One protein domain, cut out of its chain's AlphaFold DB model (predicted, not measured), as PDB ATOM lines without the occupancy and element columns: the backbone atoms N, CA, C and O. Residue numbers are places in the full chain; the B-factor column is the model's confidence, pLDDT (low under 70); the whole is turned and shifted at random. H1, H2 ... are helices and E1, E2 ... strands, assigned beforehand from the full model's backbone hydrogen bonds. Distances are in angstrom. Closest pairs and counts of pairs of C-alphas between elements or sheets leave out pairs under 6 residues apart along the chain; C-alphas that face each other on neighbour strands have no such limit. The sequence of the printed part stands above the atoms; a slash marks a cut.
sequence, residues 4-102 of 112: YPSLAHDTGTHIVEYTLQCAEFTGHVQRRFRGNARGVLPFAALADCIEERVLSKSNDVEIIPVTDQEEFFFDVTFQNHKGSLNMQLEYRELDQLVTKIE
ATOM      1  N   TYR A   4     -14.080   1.702  31.534       39.97
ATOM      2  CA  TYR A   4     -14.037   2.250  32.885       39.97
ATOM      3  C   TYR A   4     -14.751   1.251  33.812       39.97
ATOM      4  O   TYR A   4     -15.973   1.136  33.724       39.97
ATOM      5  N   PRO A   5     -14.026   0.493  34.658       44.69
ATOM      6  CA  PRO A   5     -14.608  -0.557  35.503       44.69
ATOM      7  C   PRO A   5     -15.637  -0.040  36.519       44.69
ATOM      8  O   PRO A   5     -16.485  -0.801  36.966       44.69
ATOM      9  N   SER A   6     -15.605   1.258  36.837       46.09
ATOM     10  CA  SER A   6     -16.535   1.935  37.752       46.09
ATOM     11  C   SER A   6     -17.954   2.126  37.196       46.09
ATOM     12  O   SER A   6     -18.753   2.829  37.793       46.09
ATOM     13  N   LEU A   7     -18.269   1.552  36.032       45.72
ATOM     14  CA  LEU A   7     -19.617   1.526  35.450       45.72
ATOM     15  C   LEU A   7     -20.181   0.098  35.362       45.72
ATOM     16  O   LEU A   7     -21.127  -0.141  34.614       45.72
ATOM     17  N   ALA A   8     -19.586  -0.866  36.075       47.09
ATOM     18  CA  ALA A   8     -20.095  -2.238  36.134       47.09
ATOM     19  C   ALA A   8     -21.434  -2.346  36.889       47.09
ATOM     20  O   ALA A   8     -22.194  -3.279  36.640       47.09
ATOM     21  N   HIS A   9     -21.732  -1.376  37.757       53.50
ATOM     22  CA  HIS A   9     -23.000  -1.239  38.464       53.50
ATOM     23  C   HIS A   9     -23.668   0.057  37.996       53.50
ATOM     24  O   HIS A   9     -23.351   1.142  38.469       53.50
ATOM     25  N   ASP A  10     -24.552  -0.034  37.003       60.66
ATOM     26  CA  ASP A  10     -25.318   1.104  36.479       60.66
ATOM     27  C   ASP A  10     -26.674   1.272  37.182       60.66
ATOM     28  O   ASP A  10     -27.543   1.992  36.697       60.66
ATOM     29  N   THR A  11     -26.843   0.612  38.330       67.50
ATOM     30  CA  THR A  11     -28.033   0.664  39.177       67.50
ATOM     31  C   THR A  11     -27.701   1.298  40.522       67.50
ATOM     32  O   THR A  11     -26.887   0.777  41.283       67.50
ATOM     33  N   GLY A  12     -28.366   2.405  40.830       74.56
ATOM     34  CA  GLY A  12     -28.252   3.089  42.113       74.56
ATOM     35  C   GLY A  12     -29.258   4.226  42.212       74.56
ATOM     36  O   GLY A  12     -30.183   4.333  41.408       74.56
ATOM     37  N   THR A  13     -29.106   5.089  43.206       81.06
ATOM     38  CA  THR A  13     -29.869   6.333  43.309       81.06
ATOM     39  C   THR A  13     -29.110   7.461  42.622       81.06
ATOM     40  O   THR A  13     -28.019   7.825  43.049       81.06
ATOM     41  N   HIS A  14     -29.721   8.065  41.612       79.19
ATOM     42  CA  HIS A  14     -29.216   9.246  40.925       79.19
ATOM     43  C   HIS A  14     -29.900  10.502  41.461       79.19
ATOM     44  O   HIS A  14     -31.125  10.536  41.606       79.19
ATOM     45  N   ILE A  15     -29.113  11.545  41.718       82.62
ATOM     46  CA  ILE A  15     -29.610  12.902  41.944       82.62
ATOM     47  C   ILE A  15     -29.230  13.722  40.719       82.62
ATOM     48  O   ILE A  15     -28.052  13.846  40.392       82.62
ATOM     49  N   VAL A  16     -30.229  14.247  40.019       82.00
ATOM     50  CA  VAL A  16     -30.067  14.894  38.716       82.00
ATOM     51  C   VAL A  16     -30.708  16.270  38.739       82.00
ATOM     52  O   VAL A  16     -31.787  16.444  39.301       82.00
ATOM     53  N   GLU A  17     -30.054  17.236  38.108       85.94
ATOM     54  CA  GLU A  17     -30.613  18.540  37.791       85.94
ATOM     55  C   GLU A  17     -30.954  18.624  36.302       85.94
ATOM     56  O   GLU A  17     -30.120  18.356  35.436       85.94
ATOM     57  N   TYR A  18     -32.193  19.008  36.021       86.88
ATOM     58  CA  TYR A  18     -32.691  19.316  34.690       86.88
ATOM     59  C   TYR A  18     -32.742  20.828  34.515       86.88
ATOM     60  O   TYR A  18     -33.359  21.523  35.324       86.88
ATOM     61  N   THR A  19     -32.145  21.333  33.440       91.19
ATOM     62  CA  THR A  19     -32.364  22.711  32.997       91.19
ATOM     63  C   THR A  19     -33.484  22.718  31.970       91.19
ATOM     64  O   THR A  19     -33.386  22.058  30.933       91.19
ATOM     65  N   LEU A  20     -34.530  23.482  32.262       91.50
ATOM     66  CA  LEU A  20     -35.658  23.735  31.377       91.50
ATOM     67  C   LEU A  20     -35.525  25.138  30.791       91.50
ATOM     68  O   LEU A  20     -35.229  26.082  31.526       91.50
ATOM     69  N   GLN A  21     -35.767  25.300  29.494       93.50
ATOM     70  CA  GLN A  21     -35.721  26.603  28.838       93.50
ATOM     71  C   GLN A  21     -36.971  26.837  27.994       93.50
ATOM     72  O   GLN A  21     -37.300  26.046  27.116       93.50
ATOM     73  N   CYS A  22     -37.627  27.973  28.224       92.75
ATOM     74  CA  CYS A  22     -38.741  28.443  27.411       92.75
ATOM     75  C   CYS A  22     -38.585  29.946  27.176       92.75
ATOM     76  O   CYS A  22     -38.558  30.723  28.129       92.75
ATOM     77  N   ALA A  23     -38.460  30.356  25.911       88.94
ATOM     78  CA  ALA A  23     -38.184  31.742  25.532       88.94
ATOM     79  C   ALA A  23     -36.988  32.329  26.325       88.94
ATOM     80  O   ALA A  23     -35.882  31.787  26.265       88.94
ATOM     81  N   GLU A  24     -37.185  33.428  27.058       90.12
ATOM     82  CA  GLU A  24     -36.188  34.061  27.929       90.12
ATOM     83  C   GLU A  24     -36.116  33.490  29.358       90.12
ATOM     84  O   GLU A  24     -35.370  34.012  30.193       90.12
ATOM     85  N   PHE A  25     -36.904  32.461  29.667       92.88
ATOM     86  CA  PHE A  25     -36.947  31.827  30.978       92.88
ATOM     87  C   PHE A  25     -36.052  30.590  31.020       92.88
ATOM     88  O   PHE A  25     -35.960  29.815  30.066       92.88
ATOM     89  N   THR A  26     -35.385  30.401  32.153       92.31
ATOM     90  CA  THR A  26     -34.562  29.226  32.442       92.31
ATOM     91  C   THR A  26     -34.866  28.783  33.860       92.31
ATOM     92  O   THR A  26     -34.823  29.605  34.771       92.31
ATOM     93  N   GLY A  27     -35.191  27.506  34.023       90.19
ATOM     94  CA  GLY A  27     -35.557  26.902  35.297       90.19
ATOM     95  C   GLY A  27     -34.718  25.671  35.600       90.19
ATOM     96  O   GLY A  27     -34.313  24.965  34.675       90.19
ATOM     97  N   HIS A  28     -34.482  25.397  36.882       89.81
ATOM     98  CA  HIS A  28     -33.670  24.266  37.328       89.81
ATOM     99  C   HIS A  28     -34.473  23.342  38.236       89.81
ATOM    100  O   HIS A  28     -34.915  23.717  39.318       89.81
ATOM    101  N   VAL A  29     -34.625  22.091  37.822       86.75
ATOM    102  CA  VAL A  29     -35.391  21.089  38.558       86.75
ATOM    103  C   VAL A  29     -34.464  19.991  39.041       86.75
ATOM    104  O   VAL A  29     -33.889  19.267  38.235       86.75
ATOM    105  N   GLN A  30     -34.355  19.827  40.358       83.31
ATOM    106  CA  GLN A  30     -33.623  18.709  40.947       83.31
ATOM    107  C   GLN A  30     -34.560  17.540  41.230       83.31
ATOM    108  O   GLN A  30     -35.653  17.710  41.770       83.31
ATOM    109  N   ARG A  31     -34.113  16.335  40.891       78.75
ATOM    110  CA  ARG A  31     -34.845  15.092  41.115       78.75
ATOM    111  C   ARG A  31     -33.926  14.015  41.650       78.75
ATOM    112  O   ARG A  31     -32.727  14.001  41.387       78.75
ATOM    113  N   ARG A  32     -34.539  13.075  42.360       78.94
ATOM    114  CA  ARG A  32     -33.914  11.848  42.836       78.94
ATOM    115  C   ARG A  32     -34.684  10.669  42.259       78.94
ATOM    116  O   ARG A  32     -35.888  10.588  42.470       78.94
ATOM    117  N   PHE A  33     -34.009   9.759  41.569       73.69
ATOM    118  CA  PHE A  33     -34.615   8.513  41.095       73.69
ATOM    119  C   PHE A  33     -33.660   7.339  41.302       73.69
ATOM    120  O   PHE A  33     -32.444   7.514  41.333       73.69
ATOM    121  N   ARG A  34     -34.212   6.139  41.481       73.81
ATOM    122  CA  ARG A  34     -33.448   4.899  41.665       73.81
ATOM    123  C   ARG A  34     -33.551   4.037  40.412       73.81
ATOM    124  O   ARG A  34     -34.622   3.960  39.820       73.81
ATOM    125  N   GLY A  35     -32.468   3.369  40.037       69.81
ATOM    126  CA  GLY A  35     -32.421   2.456  38.898       69.81
ATOM    127  C   GLY A  35     -31.287   2.802  37.946       69.81
ATOM    128  O   GLY A  35     -30.258   3.313  38.375       69.81
ATOM    129  N   ASN A  36     -31.480   2.496  36.662       67.88
ATOM    130  CA  ASN A  36     -30.531   2.803  35.600       67.88
ATOM    131  C   ASN A  36     -30.968   4.066  34.854       67.88
ATOM    132  O   ASN A  36     -32.082   4.125  34.343       67.88
ATOM    133  N   ALA A  37     -30.090   5.066  34.771       62.78
ATOM    134  CA  ALA A  37     -30.364   6.328  34.083       62.78
ATOM    135  C   ALA A  37     -30.259   6.248  32.542       62.78
ATOM    136  O   ALA A  37     -30.532   7.231  31.850       62.78
ATOM    137  N   ARG A  38     -29.842   5.112  31.962       64.62
ATOM    138  CA  ARG A  38     -29.679   4.972  30.505       64.62
ATOM    139  C   ARG A  38     -31.028   4.980  29.784       64.62
ATOM    140  O   ARG A  38     -31.828   4.068  29.943       64.62
ATOM    141  N   GLY A  39     -31.224   5.972  28.914       59.81
ATOM    142  CA  GLY A  39     -32.396   6.058  28.035       59.81
ATOM    143  C   GLY A  39     -33.691   6.482  28.733       59.81
ATOM    144  O   GLY A  39     -34.755   6.379  28.132       59.81
ATOM    145  N   VAL A  40     -33.610   6.953  29.982       59.88
ATOM    146  CA  VAL A  40     -34.766   7.456  30.727       59.88
ATOM    147  C   VAL A  40     -35.130   8.843  30.206       59.88
ATOM    148  O   VAL A  40     -34.307   9.758  30.230       59.88
ATOM    149  N   LEU A  41     -36.365   8.988  29.728       62.94
ATOM    150  CA  LEU A  41     -36.942  10.294  29.430       62.94
ATOM    151  C   LEU A  41     -37.266  11.003  30.754       62.94
ATOM    152  O   LEU A  41     -37.934  10.390  31.595       62.94
ATOM    153  N   PRO A  42     -36.807  12.256  30.945       64.75
ATOM    154  CA  PRO A  42     -36.907  12.971  32.213       64.75
ATOM    155  C   PRO A  42     -38.319  12.989  32.784       64.75
ATOM    156  O   PRO A  42     -38.468  12.754  33.981       64.75
ATOM    157  N   PHE A  43     -39.328  13.209  31.930       67.31
ATOM    158  CA  PHE A  43     -40.732  13.328  32.309       67.31
ATOM    159  C   PHE A  43     -41.661  12.263  31.697       67.31
ATOM    160  O   PHE A  43     -42.805  12.150  32.126       67.31
ATOM    161  N   ALA A  44     -41.215  11.397  30.780       59.16
ATOM    162  CA  ALA A  44     -42.063  10.274  30.341       59.16
ATOM    163  C   ALA A  44     -42.136   9.128  31.368       59.16
ATOM    164  O   ALA A  44     -43.170   8.481  31.491       59.16
ATOM    165  N   ALA A  45     -41.078   8.911  32.163       52.88
ATOM    166  CA  ALA A  45     -41.112   7.979  33.300       52.88
ATOM    167  C   ALA A  45     -41.958   8.501  34.484       52.88
ATOM    168  O   ALA A  45     -42.069   7.844  35.515       52.88
ATOM    169  N   LEU A  46     -42.517   9.706  34.347       52.06
ATOM    170  CA  LEU A  46     -43.189  10.444  35.405       52.06
ATOM    171  C   LEU A  46     -44.720  10.386  35.351       52.06
ATOM    172  O   LEU A  46     -45.346  10.820  36.317       52.06
ATOM    173  N   ALA A  47     -45.314   9.810  34.299       48.44
ATOM    174  CA  ALA A  47     -46.755   9.537  34.260       48.44
ATOM    175  C   ALA A  47     -47.211   8.678  35.458       48.44
ATOM    176  O   ALA A  47     -48.319   8.854  35.949       48.44
ATOM    177  N   ASP A  48     -46.319   7.830  35.982       42.50
ATOM    178  CA  ASP A  48     -46.596   6.948  37.120       42.50
ATOM    179  C   ASP A  48     -46.084   7.491  38.476       42.50
ATOM    180  O   ASP A  48     -46.209   6.805  39.488       42.50
ATOM    181  N   CYS A  49     -45.442   8.672  38.531       43.81
ATOM    182  CA  CYS A  49     -44.686   9.105  39.725       43.81
ATOM    183  C   CYS A  49     -44.738  10.600  40.088       43.81
ATOM    184  O   CYS A  49     -44.180  10.972  41.123       43.81
ATOM    185  N   ILE A  50     -45.378  11.482  39.311       51.16
ATOM    186  CA  ILE A  50     -45.600  12.866  39.771       51.16
ATOM    187  C   ILE A  50     -46.917  12.933  40.537       51.16
ATOM    188  O   ILE A  50     -47.917  13.439  40.045       51.16
ATOM    189  N   GLU A  51     -46.887  12.462  41.778       51.12
ATOM    190  CA  GLU A  51     -47.810  12.949  42.813       51.12
ATOM    191  C   GLU A  51     -47.225  14.178  43.540       51.12
ATOM    192  O   GLU A  51     -47.922  14.870  44.279       51.12
ATOM    193  N   GLU A  52     -45.943  14.498  43.317       61.47
ATOM    194  CA  GLU A  52     -45.230  15.534  44.065       61.47
ATOM    195  C   GLU A  52     -44.916  16.774  43.217       61.47
ATOM    196  O   GLU A  52     -44.181  16.716  42.221       61.47
ATOM    197  N   ARG A  53     -45.439  17.922  43.677       67.12
ATOM    198  CA  ARG A  53     -45.053  19.275  43.250       67.12
ATOM    199  C   ARG A  53     -43.535  19.413  43.240       67.12
ATOM    200  O   ARG A  53     -42.861  19.130  44.230       67.12
ATOM    201  N   VAL A  54     -43.006  19.903  42.128       72.19
ATOM    202  CA  VAL A  54     -41.572  20.100  41.935       72.19
ATOM    203  C   VAL A  54     -41.258  21.565  42.102       72.19
ATOM    204  O   VAL A  54     -41.678  22.395  41.298       72.19
ATOM    205  N   LEU A  55     -40.509  21.874  43.151       64.94
ATOM    206  CA  LEU A  55     -39.999  23.210  43.399       64.94
ATOM    207  C   LEU A  55     -38.511  23.230  43.082       64.94
ATOM    208  O   LEU A  55     -37.731  22.460  43.649       64.94
ATOM    209  N   SER A  56     -38.116  24.124  42.184       73.50
ATOM    210  CA  SER A  56     -36.710  24.489  42.046       73.50
ATOM    211  C   SER A  56     -36.189  25.072  43.362       73.50
ATOM    212  O   SER A  56     -36.866  25.846  44.037       73.50
ATOM    213  N   LYS A  57     -34.944  24.747  43.730       66.81
ATOM    214  CA  LYS A  57     -34.290  25.359  44.904       66.81
ATOM    215  C   LYS A  57     -34.132  26.876  44.762       66.81
ATOM    216  O   LYS A  57     -34.048  27.577  45.766       66.81
ATOM    217  N   SER A  58     -34.082  27.356  43.523       75.88
ATOM    218  CA  SER A  58     -33.889  28.761  43.171       75.88
ATOM    219  C   SER A  58     -35.202  29.521  42.955       75.88
ATOM    220  O   SER A  58     -35.149  30.708  42.641       75.88
ATOM    221  N   ASN A  59     -36.361  28.866  43.118       78.50
ATOM    222  CA  ASN A  59     -37.684  29.397  42.768       78.50
ATOM    223  C   ASN A  59     -37.767  29.944  41.326       78.50
ATOM    224  O   ASN A  59     -38.529  30.866  41.061       78.50
ATOM    225  N   ASP A  60     -36.969  29.409  40.399       87.25
ATOM    226  CA  ASP A  60     -36.940  29.811  38.988       87.25
ATOM    227  C   ASP A  60     -37.924  29.009  38.122       87.25
ATOM    228  O   ASP A  60     -38.347  29.463  37.058       87.25
ATOM    229  N   VAL A  61     -38.340  27.837  38.602       90.31
ATOM    230  CA  VAL A  61     -39.429  27.046  38.034       90.31
ATOM    231  C   VAL A  61     -40.188  26.250  39.091       90.31
ATOM    232  O   VAL A  61     -39.630  25.786  40.093       90.31
ATOM    233  N   GLU A  62     -41.474  26.080  38.832       89.38
ATOM    234  CA  GLU A  62     -42.408  25.245  39.566       89.38
ATOM    235  C   GLU A  62     -43.187  24.369  38.581       89.38
ATOM    236  O   GLU A  62     -43.602  24.844  37.526       89.38
ATOM    237  N   ILE A  63     -43.373  23.095  38.927       87.94
ATOM    238  CA  ILE A  63     -44.124  22.123  38.124       87.94
ATOM    239  C   ILE A  63     -45.115  21.413  39.041       87.94
ATOM    240  O   ILE A  63     -44.713  20.800  40.036       87.94
ATOM    241  N   ILE A  64     -46.401  21.482  38.713       86.38
ATOM    242  CA  ILE A  64     -47.488  20.890  39.495       86.38
ATOM    243  C   ILE A  64     -48.269  19.924  38.595       86.38
ATOM    244  O   ILE A  64     -48.739  20.349  37.543       86.38
ATOM    245  N   PRO A  65     -48.412  18.636  38.966       82.44
ATOM    246  CA  PRO A  65     -49.290  17.719  38.241       82.44
ATOM    247  C   PRO A  65     -50.754  18.149  38.386       82.44
ATOM    248  O   PRO A  65     -51.197  18.514  39.474       82.44
ATOM    249  N   VAL A  66     -51.515  18.062  37.300       82.25
ATOM    250  CA  VAL A  66     -52.959  18.310  37.291       82.25
ATOM    251  C   VAL A  66     -53.665  16.954  37.270       82.25
ATOM    252  O   VAL A  66     -53.660  16.263  36.256       82.25
ATOM    253  N   THR A  67     -54.242  16.549  38.404       69.62
ATOM    254  CA  THR A  67     -54.816  15.199  38.604       69.62
ATOM    255  C   THR A  67     -56.314  15.095  38.324       69.62
ATOM    256  O   THR A  67     -56.861  13.996  38.312       69.62
ATOM    257  N   ASP A  68     -56.991  16.222  38.110       67.94
ATOM    258  CA  ASP A  68     -58.458  16.289  38.045       67.94
ATOM    259  C   ASP A  68     -59.013  16.129  36.613       67.94
ATOM    260  O   ASP A  68     -60.187  16.405  36.365       67.94
ATOM    261  N   GLN A  69     -58.176  15.719  35.655       66.19
ATOM    262  CA  GLN A  69     -58.511  15.639  34.229       66.19
ATOM    263  C   GLN A  69     -58.325  14.219  33.668       66.19
ATOM    264  O   GLN A  69     -57.583  13.412  34.220       66.19
ATOM    265  N   GLU A  70     -59.019  13.910  32.563       64.50
ATOM    266  CA  GLU A  70     -58.896  12.620  31.852       64.50
ATOM    267  C   GLU A  70     -57.508  12.432  31.207       64.50
ATOM    268  O   GLU A  70     -57.073  11.301  30.987       64.50
ATOM    269  N   GLU A  71     -56.807  13.535  30.937       68.06
ATOM    270  CA  GLU A  71     -55.459  13.584  30.371       68.06
ATOM    271  C   GLU A  71     -54.472  14.171  31.396       68.06
ATOM    272  O   GLU A  71     -54.816  15.051  32.186       68.06
ATOM    273  N   PHE A  72     -53.239  13.652  31.415       73.75
ATOM    274  CA  PHE A  72     -52.229  14.018  32.411       73.75
ATOM    275  C   PHE A  72     -51.420  15.241  31.962       73.75
ATOM    276  O   PHE A  72     -50.568  15.138  31.071       73.75
ATOM    277  N   PHE A  73     -51.660  16.380  32.614       84.12
ATOM    278  CA  PHE A  73     -50.980  17.651  32.351       84.12
ATOM    279  C   PHE A  73     -50.160  18.137  33.549       84.12
ATOM    280  O   PHE A  73     -50.354  17.715  34.691       84.12
ATOM    281  N   PHE A  74     -49.276  19.095  33.278       86.12
ATOM    282  CA  PHE A  74     -48.524  19.842  34.275       86.12
ATOM    283  C   PHE A  74     -48.777  21.335  34.146       86.12
ATOM    284  O   PHE A  74     -48.582  21.904  33.072       86.12
ATOM    285  N   ASP A  75     -49.094  21.979  35.262       90.38
ATOM    286  CA  ASP A  75     -48.994  23.425  35.386       90.38
ATOM    287  C   ASP A  75     -47.531  23.782  35.672       90.38
ATOM    288  O   ASP A  75     -46.965  23.424  36.708       90.38
ATOM    289  N   VAL A  76     -46.902  24.476  34.725       91.31
ATOM    290  CA  VAL A  76     -45.496  24.880  34.773       91.31
ATOM    291  C   VAL A  76     -45.409  26.393  34.880       91.31
ATOM    292  O   VAL A  76     -45.870  27.120  34.001       91.31
ATOM    293  N   THR A  77     -44.784  26.870  35.949       93.56
ATOM    294  CA  THR A  77     -44.561  28.292  36.209       93.56
ATOM    295  C   THR A  77     -43.069  28.575  36.216       93.56
ATOM    296  O   THR A  77     -42.364  28.161  37.131       93.56
ATOM    297  N   PHE A  78     -42.581  29.308  35.220       93.25
ATOM    298  CA  PHE A  78     -41.237  29.878  35.236       93.25
ATOM    299  C   PHE A  78     -41.250  31.254  35.891       93.25
ATOM    300  O   PHE A  78     -42.174  32.040  35.676       93.25
ATOM    301  N   GLN A  79     -40.195  31.582  36.633       92.50
ATOM    302  CA  GLN A  79     -40.016  32.888  37.259       92.50
ATOM    303  C   GLN A  79     -38.609  33.417  36.995       92.50
ATOM    304  O   GLN A  79     -37.611  32.712  37.125       92.50
ATOM    305  N   ASN A  80     -38.514  34.690  36.623       88.81
ATOM    306  CA  ASN A  80     -37.248  35.404  36.516       88.81
ATOM    307  C   ASN A  80     -37.427  36.872  36.942       88.81
ATOM    308  O   ASN A  80     -38.495  37.306  37.367       88.81
ATOM    309  N   HIS A  81     -36.375  37.678  36.795       88.38
ATOM    310  CA  HIS A  81     -36.396  39.106  37.137       88.38
ATOM    311  C   HIS A  81     -37.371  39.958  36.296       88.38
ATOM    312  O   HIS A  81     -37.598  41.118  36.633       88.38
ATOM    313  N   LYS A  82     -37.917  39.425  35.195       87.12
ATOM    314  CA  LYS A  82     -38.873  40.109  34.310       87.12
ATOM    315  C   LYS A  82     -40.329  39.757  34.617       87.12
ATOM    316  O   LYS A  82     -41.216  40.442  34.115       87.12
ATOM    317  N   GLY A  83     -40.580  38.730  35.429       90.44
ATOM    318  CA  GLY A  83     -41.920  38.290  35.800       90.44
ATOM    319  C   GLY A  83     -42.051  36.772  35.810       90.44
ATOM    320  O   GLY A  83     -41.077  36.051  36.031       90.44
ATOM    321  N   SER A  84     -43.272  36.298  35.571       93.56
ATOM    322  CA  SER A  84     -43.616  34.878  35.532       93.56
ATOM    323  C   SER A  84     -44.250  34.487  34.201       93.56
ATOM    324  O   SER A  84     -45.042  35.250  33.645       93.56
ATOM    325  N   LEU A  85     -43.943  33.282  33.731       93.81
ATOM    326  CA  LEU A  85     -44.586  32.641  32.587       93.81
ATOM    327  C   LEU A  85     -45.257  31.353  33.062       93.81
ATOM    328  O   LEU A  85     -44.576  30.466  33.571       93.81
ATOM    329  N   ASN A  86     -46.567  31.251  32.848       94.44
ATOM    330  CA  ASN A  86     -47.359  30.084  33.225       94.44
ATOM    331  C   ASN A  86     -47.815  29.354  31.963       94.44
ATOM    332  O   ASN A  86     -48.304  29.990  31.026       94.44
ATOM    333  N   MET A  87     -47.671  28.036  31.948       93.38
ATOM    334  CA  MET A  87     -48.081  27.172  30.844       93.38
ATOM    335  C   MET A  87     -48.673  25.883  31.401       93.38
ATOM    336  O   MET A  87     -48.266  25.433  32.468       93.38
ATOM    337  N   GLN A  88     -49.590  25.282  30.653       92.06
ATOM    338  CA  GLN A  88     -50.062  23.929  30.906       92.06
ATOM    339  C   GLN A  88     -49.505  23.035  29.803       92.06
ATOM    340  O   GLN A  88     -49.671  23.364  28.630       92.06
ATOM    341  N   LEU A  89     -48.783  21.982  30.183       89.31
ATOM    342  CA  LEU A  89     -48.004  21.153  29.263       89.31
ATOM    343  C   LEU A  89     -48.246  19.668  29.506       89.31
ATOM    344  O   LEU A  89     -48.321  19.221  30.651       89.31
ATOM    345  N   GLU A  90     -48.272  18.885  28.436       86.56
ATOM    346  CA  GLU A  90     -48.147  17.430  28.524       86.56
ATOM    347  C   GLU A  90     -46.698  17.016  28.829       86.56
ATOM    348  O   GLU A  90     -45.740  17.761  28.596       86.56
ATOM    349  N   TYR A  91     -46.494  15.767  29.266       79.31
ATOM    350  CA  TYR A  91     -45.151  15.232  29.535       79.31
ATOM    351  C   TYR A  91     -44.197  15.354  28.337       79.31
ATOM    352  O   TYR A  91     -43.019  15.657  28.518       79.31
ATOM    353  N   ARG A  92     -44.700  15.160  27.108       83.44
ATOM    354  CA  ARG A  92     -43.885  15.257  25.885       83.44
ATOM    355  C   ARG A  92     -43.419  16.677  25.617       83.44
ATOM    356  O   ARG A  92     -42.318  16.866  25.112       83.44
ATOM    357  N   GLU A  93     -44.266  17.653  25.905       88.31
ATOM    358  CA  GLU A  93     -43.950  19.066  25.718       88.31
ATOM    359  C   GLU A  93     -42.970  19.531  26.794       88.31
ATOM    360  O   GLU A  93     -42.016  20.243  26.496       88.31
ATOM    361  N   LEU A  94     -43.135  19.048  28.028       86.50
ATOM    362  CA  LEU A  94     -42.204  19.309  29.119       86.50
ATOM    363  C   LEU A  94     -40.809  18.722  28.849       86.50
ATOM    364  O   LEU A  94     -39.808  19.407  29.059       86.50
ATOM    365  N   ASP A  95     -40.734  17.499  28.314       85.56
ATOM    366  CA  ASP A  95     -39.474  16.878  27.880       85.56
ATOM    367  C   ASP A  95     -38.758  17.715  26.801       85.56
ATOM    368  O   ASP A  95     -37.530  17.800  26.800       85.56
ATOM    369  N   GLN A  96     -39.501  18.380  25.907       89.38
ATOM    370  CA  GLN A  96     -38.918  19.245  24.870       89.38
ATOM    371  C   GLN A  96     -38.286  20.524  25.430       89.38
ATOM    372  O   GLN A  96     -37.432  21.114  24.768       89.38
ATOM    373  N   LEU A  97     -38.673  20.953  26.634       91.19
ATOM    374  CA  LEU A  97     -38.067  22.112  27.290       91.19
ATOM    375  C   LEU A  97     -36.705  21.789  27.918       91.19
ATOM    376  O   LEU A  97     -35.978  22.714  28.277       91.19
ATOM    377  N   VAL A  98     -36.342  20.511  28.064       89.31
ATOM    378  CA  VAL A  98     -35.073  20.095  28.676       89.31
ATOM    379  C   VAL A  98     -33.908  20.396  27.735       89.31
ATOM    380  O   VAL A  98     -33.766  19.788  26.677       89.31
ATOM    381  N   THR A  99     -33.017  21.296  28.150       91.31
ATOM    382  CA  THR A  99     -31.821  21.670  27.375       91.31
ATOM    383  C   THR A  99     -30.525  21.124  27.962       91.31
ATOM    384  O   THR A  99     -29.529  20.995  27.247       91.31
ATOM    385  N   LYS A 100     -30.520  20.776  29.253       88.94
ATOM    386  CA  LYS A 100     -29.360  20.208  29.946       88.94
ATOM    387  C   LYS A 100     -29.802  19.241  31.039       88.94
ATOM    388  O   LYS A 100     -30.816  19.451  31.700       88.94
ATOM    389  N   ILE A 101     -28.993  18.203  31.230       85.19
ATOM    390  CA  ILE A 101     -29.112  17.226  32.310       85.19
ATOM    391  C   ILE A 101     -27.744  17.117  32.984       85.19
ATOM    392  O   ILE A 101     -26.740  16.901  32.304       85.19
ATOM    393  N   GLU A 102     -27.695  17.266  34.304       84.62
ATOM    394  CA  GLU A 102     -26.474  17.140  35.100       84.62
ATOM    395  C   GLU A 102     -26.689  16.168  36.260       84.62
ATOM    396  O   GLU A 102     -27.629  16.316  37.033       84.62
TER     397      GLU A 102
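AT A GLANCE: This is residues 4 to 102 of the 112 residues of an uncharacterized protein of Megasphaera stantonii (UniProt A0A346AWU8). What shape do these atoms make? A long two-stranded hairpin, E1 and E2, with short E6 beside E1, meets a second sheet, E3, E4 and E5, at an angle near the start of E2, and the small helix H1 sits between the two sheets, over E4 and E5 and near E1. Residues 4 to 11 trail off as a tail beyond the hairpin's other end. What is it built of? The printed part has 99 residues, mostly strand, with the named elements E1 E2 E3 E4 E5 H1 E6 along the chain and two antiparallel sheets, E2 - E1 - E6 and E3 - E4 - E5. It is compact, with a radius of gyration of the C-alphas of 14.5 A, and spans 47 by 34 by 20 A.

HOW THE PARTS SIT: Which strands form the first sheet? E1, residues 12 to 22, and E2, residues 25 to 35, form an antiparallel hairpin, with N 18 and O 29 2.8 A apart; E2 bends by 50 degrees at residue 32. E6, residues 98 to 102, is E1's other antiparallel neighbour, at 148 degrees, with N 19 and O 100 2.9 A apart. This sheet is strongly twisted. What forms the second sheet? E3, residues 61 to 66, E4, residues 73 to 80, and E5, residues 83 to 90, form a meander, each strand the antiparallel neighbour of the one before. N 64 and O 75 are 2.8 A apart, as are N 76 and O 87. Residues 54 to 55 pair antiparallel with residues 62 to 63 of E3. Where do the sheets come closest? The closest C-alphas of E2 and E3 are those of Gly 27 and Val 61, 4.7 A apart. Those of E2 and E4 are Phe 25 and Phe 78, 6.4 A apart. Where is the helix? H1, residues 91 to 96, is on the second sheet at a height of 9.3 A, only just over E4 and E5, with 3 of its C-alphas falling on each. It only grazes the first sheet, with its residues 94 to 96. In H1 every O i to N i+4 pair is within hydrogen-bond range.

IN THESE COORDINATES: Where do the elements begin and end? E1 begins at C-alpha 12, (-28.252, 3.089, 42.113), and E6 ends at C-alpha 102, (-26.474, 17.140, 35.100). How long are they? E1 measures 31.1 A, E2 30.8 A, E3 16.1 A, E4 22.8 A, E5 23.0 A, H1 8.8 A and E6 11.1 A.

THE WHOLE: How large is it? The two C-alphas farthest apart, those of Pro 5 and Gly 83, are 47.5 A apart. Is it continuous? The printed part has no cut, and the link from E2 to E3, 25 residues, is long. Where is confidence low? The model's pLDDT is under 70 at residues 4 to 11, 35 to 53, 55, 57 and 67 to 71.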